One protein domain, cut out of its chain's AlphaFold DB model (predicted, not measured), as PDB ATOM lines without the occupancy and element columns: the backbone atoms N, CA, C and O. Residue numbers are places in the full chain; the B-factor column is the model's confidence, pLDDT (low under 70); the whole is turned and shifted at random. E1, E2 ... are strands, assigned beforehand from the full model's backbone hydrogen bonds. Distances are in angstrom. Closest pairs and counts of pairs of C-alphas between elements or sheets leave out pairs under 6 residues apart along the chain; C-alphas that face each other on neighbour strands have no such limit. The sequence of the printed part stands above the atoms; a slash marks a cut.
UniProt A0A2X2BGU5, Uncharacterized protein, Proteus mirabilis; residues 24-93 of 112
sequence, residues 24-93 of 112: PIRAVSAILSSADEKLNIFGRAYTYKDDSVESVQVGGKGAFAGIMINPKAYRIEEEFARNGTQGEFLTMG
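What this domain is: This is residues 24 to 93 of the 112 residues of an uncharacterized protein of Proteus mirabilis (UniProt A0A2X2BGU5). Five strands form a small closed barrel, with a long loop, residues 70 to 85, between E4 and E5. Round its mixed ring run E1, E3, E2, E4, E5 and back to E1. The printed part has 70 residues, 30 in E1 to E5, and no named helix: all strand, compact, radius of gyration of the C-alphas 10.9 A, spans 32 by 30 by 17 A.

How they stand to each other: E1, residues 26 to 32, is parallel to E3, residues 55 to 58. Within hydrogen-bond range are N 56 and O 31, 2.8 A. E2, residues 45 to 50, makes an antiparallel hairpin with E3 (N 47 and O 57, 2.9 A). E4, residues 64 to 69, is antiparallel to E2 (N 46 and O 66, 2.9 A). E5, residues 86 to 92, makes a hairpin with E4 (N 67 and O 90, 3.0 A) and is antiparallel to E1 (N 89 and O 28, 2.8 A).

Where its parts are: From first to last C-alpha, E1 measures 18.4 A, E2 15.6 A, E3 10.6 A, E4 14.3 A and E5 18.6 A. C-alpha 26 is at (-19.927, -0.905, 1.192), C-alpha 92 at (-21.601, 0.603, 5.568).

The domain as a whole: The farthest C-alphas, Pro 24 and Ala 35, are 31.9 A apart. Links E1 to E2 and E4 to E5 are long. The printed part has no cut; residues 71 to 77 have pLDDT under 70.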
ATOM      1  N   PRO A  24     -15.672  -4.670   6.944       89.06
ATOM      2  CA  PRO A  24     -16.579  -4.724   5.810       89.06
ATOM      3  C   PRO A  24     -16.987  -3.304   5.406       89.06
ATOM      4  O   PRO A  24     -17.597  -2.575   6.186       89.06
ATOM      5  N   ILE A  25     -16.661  -2.940   4.167       90.50
ATOM      6  CA  ILE A  25     -17.043  -1.662   3.569       90.50
ATOM      7  C   ILE A  25     -18.043  -1.886   2.438       90.50
ATOM      8  O   ILE A  25     -17.912  -2.819   1.641       90.50
ATOM      9  N   ARG A  26     -19.043  -1.010   2.353       92.75
ATOM     10  CA  ARG A  26     -19.927  -0.905   1.192       92.75
ATOM     11  C   ARG A  26     -20.107   0.556   0.831       92.75
ATOM     12  O   ARG A  26     -20.682   1.324   1.606       92.75
ATOM     13  N   ALA A  27     -19.667   0.906  -0.367       90.88
ATOM     14  CA  ALA A  27     -19.887   2.212  -0.954       90.88
ATOM     15  C   ALA A  27     -20.664   2.076  -2.265       90.88
ATOM     16  O   ALA A  27     -20.588   1.046  -2.937       90.88
ATOM     17  N   VAL A  28     -21.422   3.113  -2.595       90.69
ATOM     18  CA  VAL A  28     -22.139   3.259  -3.862       90.69
ATOM     19  C   VAL A  28     -21.615   4.491  -4.585       90.69
ATOM     20  O   VAL A  28     -21.205   5.459  -3.945       90.69
ATOM     21  N   SER A  29     -21.609   4.462  -5.913       90.50
ATOM     22  CA  SER A  29     -21.244   5.628  -6.714       90.50
ATOM     23  C   SER A  29     -22.488   6.394  -7.137       90.50
ATOM     24  O   SER A  29     -23.458   5.765  -7.546       90.50
ATOM     25  N   ALA A  30     -22.445   7.723  -7.103       91.69
ATOM     26  CA  ALA A  30     -23.557   8.571  -7.531       91.69
ATOM     27  C   ALA A  30     -23.054   9.916  -8.076       91.69
ATOM     28  O   ALA A  30     -21.907  10.306  -7.830       91.69
ATOM     29  N   ILE A  31     -23.900  10.637  -8.816       93.19
ATOM     30  CA  ILE A  31     -23.545  11.937  -9.401       93.19
ATOM     31  C   ILE A  31     -23.883  13.076  -8.437       93.19
ATOM     32  O   ILE A  31     -25.016  13.205  -7.978       93.19
ATOM     33  N   LEU A  32     -22.918  13.957  -8.168       93.75
ATOM     34  CA  LEU A  32     -23.126  15.125  -7.311       93.75
ATOM     35  C   LEU A  32     -24.022  16.176  -7.984       93.75
ATOM     36  O   LEU A  32     -23.779  16.599  -9.114       93.75
ATOM     37  N   SER A  33     -25.055  16.630  -7.278       95.44
ATOM     38  CA  SER A  33     -26.021  17.632  -7.745       95.44
ATOM     39  C   SER A  33     -26.537  18.509  -6.591       95.44
ATOM     40  O   SER A  33     -27.737  18.783  -6.467       95.44
ATOM     41  N   SER A  34     -25.640  18.960  -5.715       94.56
ATOM     42  CA  SER A  34     -25.992  19.844  -4.597       94.56
ATOM     43  C   SER A  34     -26.404  21.238  -5.073       94.56
ATOM     44  O   SER A  34     -25.938  21.716  -6.105       94.56
ATOM     45  N   ALA A  35     -27.272  21.913  -4.312       93.88
ATOM     46  CA  ALA A  35     -27.679  23.289  -4.615       93.88
ATOM     47  C   ALA A  35     -26.504  24.282  -4.527       93.88
ATOM     48  O   ALA A  35     -26.387  25.167  -5.368       93.88
ATOM     49  N   ASP A  36     -25.632  24.099  -3.531       93.69
ATOM     50  CA  ASP A  36     -24.342  24.779  -3.427       93.69
ATOM     51  C   ASP A  36     -23.225  23.740  -3.563       93.69
ATOM     52  O   ASP A  36     -23.068  22.856  -2.719       93.69
ATOM     53  N   GLU A  37     -22.461  23.849  -4.646       90.62
ATOM     54  CA  GLU A  37     -21.340  22.961  -4.953       90.62
ATOM     55  C   GLU A  37     -20.245  23.020  -3.881       90.62
ATOM     56  O   GLU A  37     -19.618  22.008  -3.585       90.62
ATOM     57  N   LYS A  38     -20.064  24.164  -3.209       90.94
ATOM     58  CA  LYS A  38     -19.050  24.317  -2.151       90.94
ATOM     59  C   LYS A  38     -19.341  23.476  -0.916       90.94
ATOM     60  O   LYS A  38     -18.483  23.312  -0.055       90.94
ATOM     61  N   LEU A  39     -20.563  22.963  -0.794       91.81
ATOM     62  CA  LEU A  39     -20.945  22.089   0.303       91.81
ATOM     63  C   LEU A  39     -20.652  20.616   0.014       91.81
ATOM     64  O   LEU A  39     -20.855  19.803   0.922       91.81
ATOM     65  N   ASN A  40     -20.149  20.289  -1.185       91.50
ATOM     66  CA  ASN A  40     -19.764  18.941  -1.587       91.50
ATOM     67  C   ASN A  40     -18.442  18.496  -0.945       91.50
ATOM     68  O   ASN A  40     -17.444  18.250  -1.621       91.50
ATOM     69  N   ILE A  41     -18.422  18.452   0.380       90.19
ATOM     70  CA  ILE A  41     -17.228  18.179   1.177       90.19
ATOM     71  C   ILE A  41     -17.231  16.703   1.588       90.19
ATOM     72  O   ILE A  41     -18.287  16.124   1.880       90.19
ATOM     73  N   PHE A  42     -16.044  16.100   1.612       90.19
ATOM     74  CA  PHE A  42     -15.836  14.742   2.106       90.19
ATOM     75  C   PHE A  42     -16.273  14.610   3.576       90.19
ATOM     76  O   PHE A  42     -16.251  15.569   4.344       90.19
ATOM     77  N   GLY A  43     -16.716  13.423   3.979       89.75
ATOM     78  CA  GLY A  43     -17.202  13.141   5.332       89.75
ATOM     79  C   GLY A  43     -18.604  13.674   5.647       89.75
ATOM     80  O   GLY A  43     -19.100  13.453   6.751       89.75
ATOM     81  N   ARG A  44     -19.285  14.339   4.704       92.19
ATOM     82  CA  ARG A  44     -20.688  14.751   4.872       92.19
ATOM     83  C   ARG A  44     -21.665  13.671   4.426       92.19
ATOM     84  O   ARG A  44     -21.367  12.878   3.537       92.19
ATOM     85  N   ALA A  45     -22.850  13.683   5.030       93.50
ATOM     86  CA  ALA A  45     -23.978  12.842   4.647       93.50
ATOM     87  C   ALA A  45     -24.681  13.390   3.397       93.50
ATOM     88  O   ALA A  45     -24.931  14.595   3.301       93.50
ATOM     89  N   TYR A  46     -25.046  12.498   2.478       94.88
ATOM     90  CA  TYR A  46     -25.769  12.815   1.252       94.88
ATOM     91  C   TYR A  46     -27.082  12.044   1.194       94.88
ATOM     92  O   TYR A  46     -27.195  10.918   1.688       94.88
ATOM     93  N   THR A  47     -28.077  12.658   0.562       96.25
ATOM     94  CA  THR A  47     -29.328  11.991   0.196       96.25
ATOM     95  C   THR A  47     -29.508  11.997  -1.310       96.25
ATOM     96  O   THR A  47     -28.977  12.868  -2.008       96.25
ATOM     97  N   TYR A  48     -30.270  11.032  -1.818       95.50
ATOM     98  CA  TYR A  48     -30.684  11.052  -3.210       95.50
ATOM     99  C   TYR A  48     -31.555  12.279  -3.478       95.50
ATOM    100  O   TYR A  48     -32.510  12.585  -2.759       95.50
ATOM    101  N   LYS A  49     -31.179  13.018  -4.516       94.12
ATOM    102  CA  LYS A  49     -31.967  14.112  -5.081       94.12
ATOM    103  C   LYS A  49     -32.902  13.590  -6.163       94.12
ATOM    104  O   LYS A  49     -34.032  14.058  -6.254       94.12
ATOM    105  N   ASP A  50     -32.416  12.635  -6.948       90.62
ATOM    106  CA  ASP A  50     -33.189  11.900  -7.941       90.62
ATOM    107  C   ASP A  50     -32.662  10.464  -8.004       90.62
ATOM    108  O   ASP A  50     -31.522  10.242  -8.425       90.62
ATOM    109  N   ASP A  51     -33.492   9.514  -7.575       81.19
ATOM    110  CA  ASP A  51     -33.178   8.084  -7.583       81.19
ATOM    111  C   ASP A  51     -33.082   7.523  -9.014       81.19
ATOM    112  O   ASP A  51     -32.364   6.559  -9.253       81.19
ATOM    113  N   SER A  52     -33.769   8.134  -9.989       83.88
ATOM    114  CA  SER A  52     -33.828   7.635 -11.374       83.88
ATOM    115  C   SER A  52     -32.536   7.892 -12.145       83.88
ATOM    116  O   SER A  52     -32.217   7.174 -13.089       83.88
ATOM    117  N   VAL A  53     -31.815   8.948 -11.765       81.81
ATOM    118  CA  VAL A  53     -30.545   9.363 -12.383       81.81
ATOM    119  C   VAL A  53     -29.375   9.165 -11.412       81.81
ATOM    120  O   VAL A  53     -28.270   9.628 -11.678       81.81
ATOM    121  N   GLU A  54     -29.630   8.515 -10.270       87.12
ATOM    122  CA  GLU A  54     -28.659   8.267  -9.199       87.12
ATOM    123  C   GLU A  54     -27.871   9.537  -8.836       87.12
ATOM    124  O   GLU A  54     -26.643   9.545  -8.723       87.12
ATOM    125  N   SER A  55     -28.595  10.655  -8.697       93.19
ATOM    126  CA  SER A  55     -28.005  11.935  -8.315       93.19
ATOM    127  C   SER A  55     -28.208  12.204  -6.834       93.19
ATOM    128  O   SER A  55     -29.270  11.932  -6.268       93.19
ATOM    129  N   VAL A  56     -27.193  12.775  -6.201       95.44
ATOM    130  CA  VAL A  56     -27.160  12.998  -4.759       95.44
ATOM    131  C   VAL A  56     -26.823  14.440  -4.431       95.44
ATOM    132  O   VAL A  56     -26.155  15.146  -5.186       95.44
ATOM    133  N   GLN A  57     -27.297  14.886  -3.279       95.88
ATOM    134  CA  GLN A  57     -27.030  16.211  -2.737       95.88
ATOM    135  C   GLN A  57     -26.616  16.096  -1.276       95.88
ATOM    136  O   GLN A  57     -27.014  15.159  -0.582       95.88
ATOM    137  N   VAL A  58     -25.820  17.051  -0.810       94.69
ATOM    138  CA  VAL A  58     -25.428  17.128   0.598       94.69
ATOM    139  C   VAL A  58     -26.657  17.371   1.478       94.69
ATOM    140  O   VAL A  58     -27.444  18.290   1.242       94.69
ATOM    141  N   GLY A  59     -26.836  16.532   2.498       90.12
ATOM    142  CA  GLY A  59     -28.063  16.500   3.291       90.12
ATOM    143  C   GLY A  59     -29.295  16.278   2.411       90.12
ATOM    144  O   GLY A  59     -29.233  15.542   1.433       90.12
ATOM    145  N   GLY A  60     -30.414  16.920   2.747       90.12
ATOM    146  CA  GLY A  60     -31.669  16.828   1.996       90.12
ATOM    147  C   GLY A  60     -32.734  15.976   2.688       90.12
ATOM    148  O   GLY A  60     -32.574  15.568   3.837       90.12
ATOM    149  N   LYS A  61     -33.864  15.778   2.002       91.00
ATOM    150  CA  LYS A  61     -35.031  15.028   2.510       91.00
ATOM    151  C   LYS A  61     -35.212  13.655   1.848       91.00
ATOM    152  O   LYS A  61     -36.170  12.964   2.179       91.00
ATOM    153  N   GLY A  62     -34.363  13.311   0.878       91.31
ATOM    154  CA  GLY A  62     -34.438  12.042   0.158       91.31
ATOM    155  C   GLY A  62     -33.914  10.871   0.985       91.31
ATOM    156  O   GLY A  62     -33.497  11.035   2.134       91.31
ATOM    157  N   ALA A  63     -33.907   9.682   0.383       92.81
ATOM    158  CA  ALA A  63     -33.302   8.507   0.996       92.81
ATOM    159  C   ALA A  63     -31.801   8.729   1.232       92.81
ATOM    160  O   ALA A  63     -31.123   9.391   0.444       92.81
ATOM    161  N   PHE A  64     -31.281   8.170   2.325       93.12
ATOM    162  CA  PHE A  64     -29.861   8.260   2.647       93.12
ATOM    163  C   PHE A  64     -29.027   7.537   1.582       93.12
ATOM    164  O   PHE A  64     -29.196   6.339   1.369       93.12
ATOM    165  N   ALA A  65     -28.132   8.276   0.927       93.12
ATOM    166  CA  ALA A  65     -27.256   7.752  -0.119       93.12
ATOM    167  C   ALA A  65     -25.891   7.313   0.430       93.12
ATOM    168  O   ALA A  65     -25.226   6.470  -0.167       93.12
ATOM    169  N   GLY A  66     -25.483   7.859   1.578       94.12
ATOM    170  CA  GLY A  66     -24.227   7.528   2.245       94.12
ATOM    171  C   GLY A  66     -23.433   8.760   2.669       94.12
ATOM    172  O   GLY A  66     -23.850   9.905   2.475       94.12
ATOM    173  N   ILE A  67     -22.267   8.516   3.260       94.25
ATOM    174  CA  ILE A  67     -21.278   9.551   3.587       94.25
ATOM    175  C   ILE A  67     -20.262   9.624   2.456       94.25
ATOM    176  O   ILE A  67     -19.694   8.597   2.095       94.25
ATOM    177  N   MET A  68     -20.000  10.810   1.909       92.38
ATOM    178  CA  MET A  68     -19.006  10.937   0.843       92.38
ATOM    179  C   MET A  68     -17.615  10.598   1.378       92.38
ATOM    180  O   MET A  68     -17.097  11.293   2.253       92.38
ATOM    181  N   ILE A  69     -17.012   9.536   0.858       90.06
ATOM    182  CA  ILE A  69     -15.627   9.175   1.170       90.06
ATOM    183  C   ILE A  69     -14.691   9.854   0.184       90.06
ATOM    184  O   ILE A  69     -15.105  10.251  -0.903       90.06
ATOM    185  N   ASN A  70     -13.435  10.023   0.578       82.31
ATOM    186  CA  ASN A  70     -12.399  10.511  -0.315       82.31
ATOM    187  C   ASN A  70     -11.809   9.307  -1.065       82.31
ATOM    188  O   ASN A  70     -10.950   8.615  -0.503       82.31
ATOM    189  N   PRO A  71     -12.246   8.989  -2.302       64.50
ATOM    190  CA  PRO A  71     -11.520   8.012  -3.081       64.50
ATOM    191  C   PRO A  71     -10.144   8.608  -3.343       64.50
ATOM    192  O   PRO A  71     -10.031   9.751  -3.782       64.50
ATOM    193  N   LYS A  72      -9.083   7.816  -3.160       61.53
ATOM    194  CA  LYS A  72      -7.690   8.223  -3.449       61.53
ATOM    195  C   LYS A  72      -7.468   8.716  -4.900       61.53
ATOM    196  O   LYS A  72      -6.350   9.076  -5.257       61.53
ATOM    197  N   ALA A  73      -8.514   8.688  -5.732       49.97
ATOM    198  CA  ALA A  73      -8.622   9.270  -7.061       49.97
ATOM    199  C   ALA A  73      -8.786  10.807  -7.075       49.97
ATOM    200  O   ALA A  73      -8.367  11.429  -8.051       49.97
ATOM    201  N   TYR A  74      -9.347  11.439  -6.033       57.12
ATOM    202  CA  TYR A  74      -9.323  12.902  -5.919       57.12
ATOM    203  C   TYR A  74      -7.945  13.350  -5.430       57.12
ATOM    204  O   TYR A  74      -7.368  12.765  -4.510       57.12
ATOM    205  N   ARG A  75      -7.381  14.386  -6.066       53.97
ATOM    206  CA  ARG A  75      -6.130  14.977  -5.584       53.97
ATOM    207  C   ARG A  75      -6.352  15.483  -4.163       53.97
ATOM    208  O   ARG A  75      -7.260  16.273  -3.917       53.97
ATOM    209  N   ILE A  76      -5.473  15.044  -3.265       53.72
ATOM    210  CA  ILE A  76      -5.189  15.699  -1.989       53.72
ATOM    211  C   ILE A  76      -4.973  17.180  -2.329       53.72
ATOM    212  O   ILE A  76      -3.939  17.454  -2.923       53.72
ATOM    213  N   GLU A  77      -5.964  18.051  -2.079       60.16
ATOM    214  CA  GLU A  77      -5.959  19.536  -2.158       60.16
ATOM    215  C   GLU A  77      -7.263  20.155  -2.708       60.16
ATOM    216  O   GLU A  77      -7.437  21.365  -2.569       60.16
ATOM    217  N   GLU A  78      -8.207  19.392  -3.278       73.00
ATOM    218  CA  GLU A  78      -9.542  19.956  -3.567       73.00
ATOM    219  C   GLU A  78     -10.437  19.918  -2.315       73.00
ATOM    220  O   GLU A  78     -10.688  18.860  -1.742       73.00
ATOM    221  N   GLU A  79     -10.903  21.096  -1.880       76.81
ATOM    222  CA  GLU A  79     -11.722  21.274  -0.669       76.81
ATOM    223  C   GLU A  79     -13.155  20.739  -0.838       76.81
ATOM    224  O   GLU A  79     -13.779  20.296   0.126       76.81
ATOM    225  N   PHE A  80     -13.672  20.749  -2.067       86.56
ATOM    226  CA  PHE A  80     -15.000  20.251  -2.410       86.56
ATOM    227  C   PHE A  80     -15.002  19.639  -3.814       86.56
ATOM    228  O   PHE A  80     -14.255  20.065  -4.693       86.56
ATOM    229  N   ALA A  81     -15.876  18.661  -4.037       88.00
ATOM    230  CA  ALA A  81     -16.072  18.055  -5.347       88.00
ATOM    231  C   ALA A  81     -17.102  18.825  -6.183       88.00
ATOM    232  O   ALA A  81     -18.115  19.320  -5.683       88.00
ATOM    233  N   ARG A  82     -16.881  18.903  -7.494       90.38
ATOM    234  CA  ARG A  82     -17.785  19.638  -8.389       90.38
ATOM    235  C   ARG A  82     -19.069  18.860  -8.663       90.38
ATOM    236  O   ARG A  82     -19.065  17.633  -8.739       90.38
ATOM    237  N   ASN A  83     -20.174  19.559  -8.866       92.62
ATOM    238  CA  ASN A  83     -21.399  18.957  -9.365       92.62
ATOM    239  C   ASN A  83     -21.161  18.346 -10.755       92.62
ATOM    240  O   ASN A  83     -20.305  18.788 -11.522       92.62
ATOM    241  N   GLY A  84     -21.919  17.302 -11.078       90.25
ATOM    242  CA  GLY A  84     -21.737  16.515 -12.296       90.25
ATOM    243  C   GLY A  84     -20.552  15.545 -12.244       90.25
ATOM    244  O   GLY A  84     -20.373  14.776 -13.185       90.25
ATOM    245  N   THR A  85     -19.763  15.541 -11.164       88.75
ATOM    246  CA  THR A  85     -18.726  14.526 -10.940       88.75
ATOM    247  C   THR A  85     -19.284  13.324 -10.179       88.75
ATOM    248  O   THR A  85     -20.296  13.419  -9.477       88.75
ATOM    249  N   GLN A  86     -18.630  12.176 -10.352       89.38
ATOM    250  CA  GLN A  86     -18.972  10.942  -9.654       89.38
ATOM    251  C   GLN A  86     -18.322  10.933  -8.266       89.38
ATOM    252  O   GLN A  86     -17.099  10.991  -8.143       89.38
ATOM    253  N   GLY A  87     -19.135  10.844  -7.219       89.12
ATOM    254  CA  GLY A  87     -18.675  10.613  -5.852       89.12
ATOM    255  C   GLY A  87     -18.794   9.143  -5.451       89.12
ATOM    256  O   GLY A  87     -19.550   8.387  -6.063       89.12
ATOM    257  N   GLU A  88     -18.083   8.760  -4.391       91.06
ATOM    258  CA  GLU A  88     -18.288   7.493  -3.684       91.06
ATOM    259  C   GLU A  88     -18.902   7.765  -2.309       91.06
ATOM    260  O   GLU A  88     -18.431   8.625  -1.562       91.06
ATOM    261  N   PHE A  89     -19.954   7.022  -1.973       92.62
ATOM    262  CA  PHE A  89     -20.767   7.238  -0.782       92.62
ATOM    263  C   PHE A  89     -20.829   5.968   0.056       92.62
ATOM    264  O   PHE A  89     -21.350   4.939  -0.369       92.62
ATOM    265  N   LEU A  90     -20.285   6.037   1.266       94.38
ATOM    266  CA  LEU A  90     -20.235   4.940   2.217       94.38
ATOM    267  C   LEU A  90     -21.610   4.715   2.848       94.38
ATOM    268  O   LEU A  90     -22.143   5.576   3.547       94.38
ATOM    269  N   THR A  91     -22.151   3.523   2.619       93.62
ATOM    270  CA  THR A  91     -23.414   3.029   3.196       93.62
ATOM    271  C   THR A  91     -23.194   2.087   4.379       93.62
ATOM    272  O   THR A  91     -24.091   1.895   5.194       93.62
ATOM    273  N   MET A  92     -22.001   1.492   4.480       93.75
ATOM    274  CA  MET A  92     -21.601   0.603   5.568       93.75
ATOM    275  C   MET A  92     -20.087   0.680   5.748       93.75
ATOM    276  O   MET A  92     -19.348   0.521   4.776       93.75
ATOM    277  N   GLY A  93     -19.639   0.891   6.982       90.94
ATOM    278  CA  GLY A  93     -18.229   0.973   7.350       90.94
ATOM    279  C   GLY A  93     -17.991   2.058   8.396       90.94
ATOM    280  O   GLY A  93     -18.934   2.683   8.879       90.94
TER     281      GLY A  93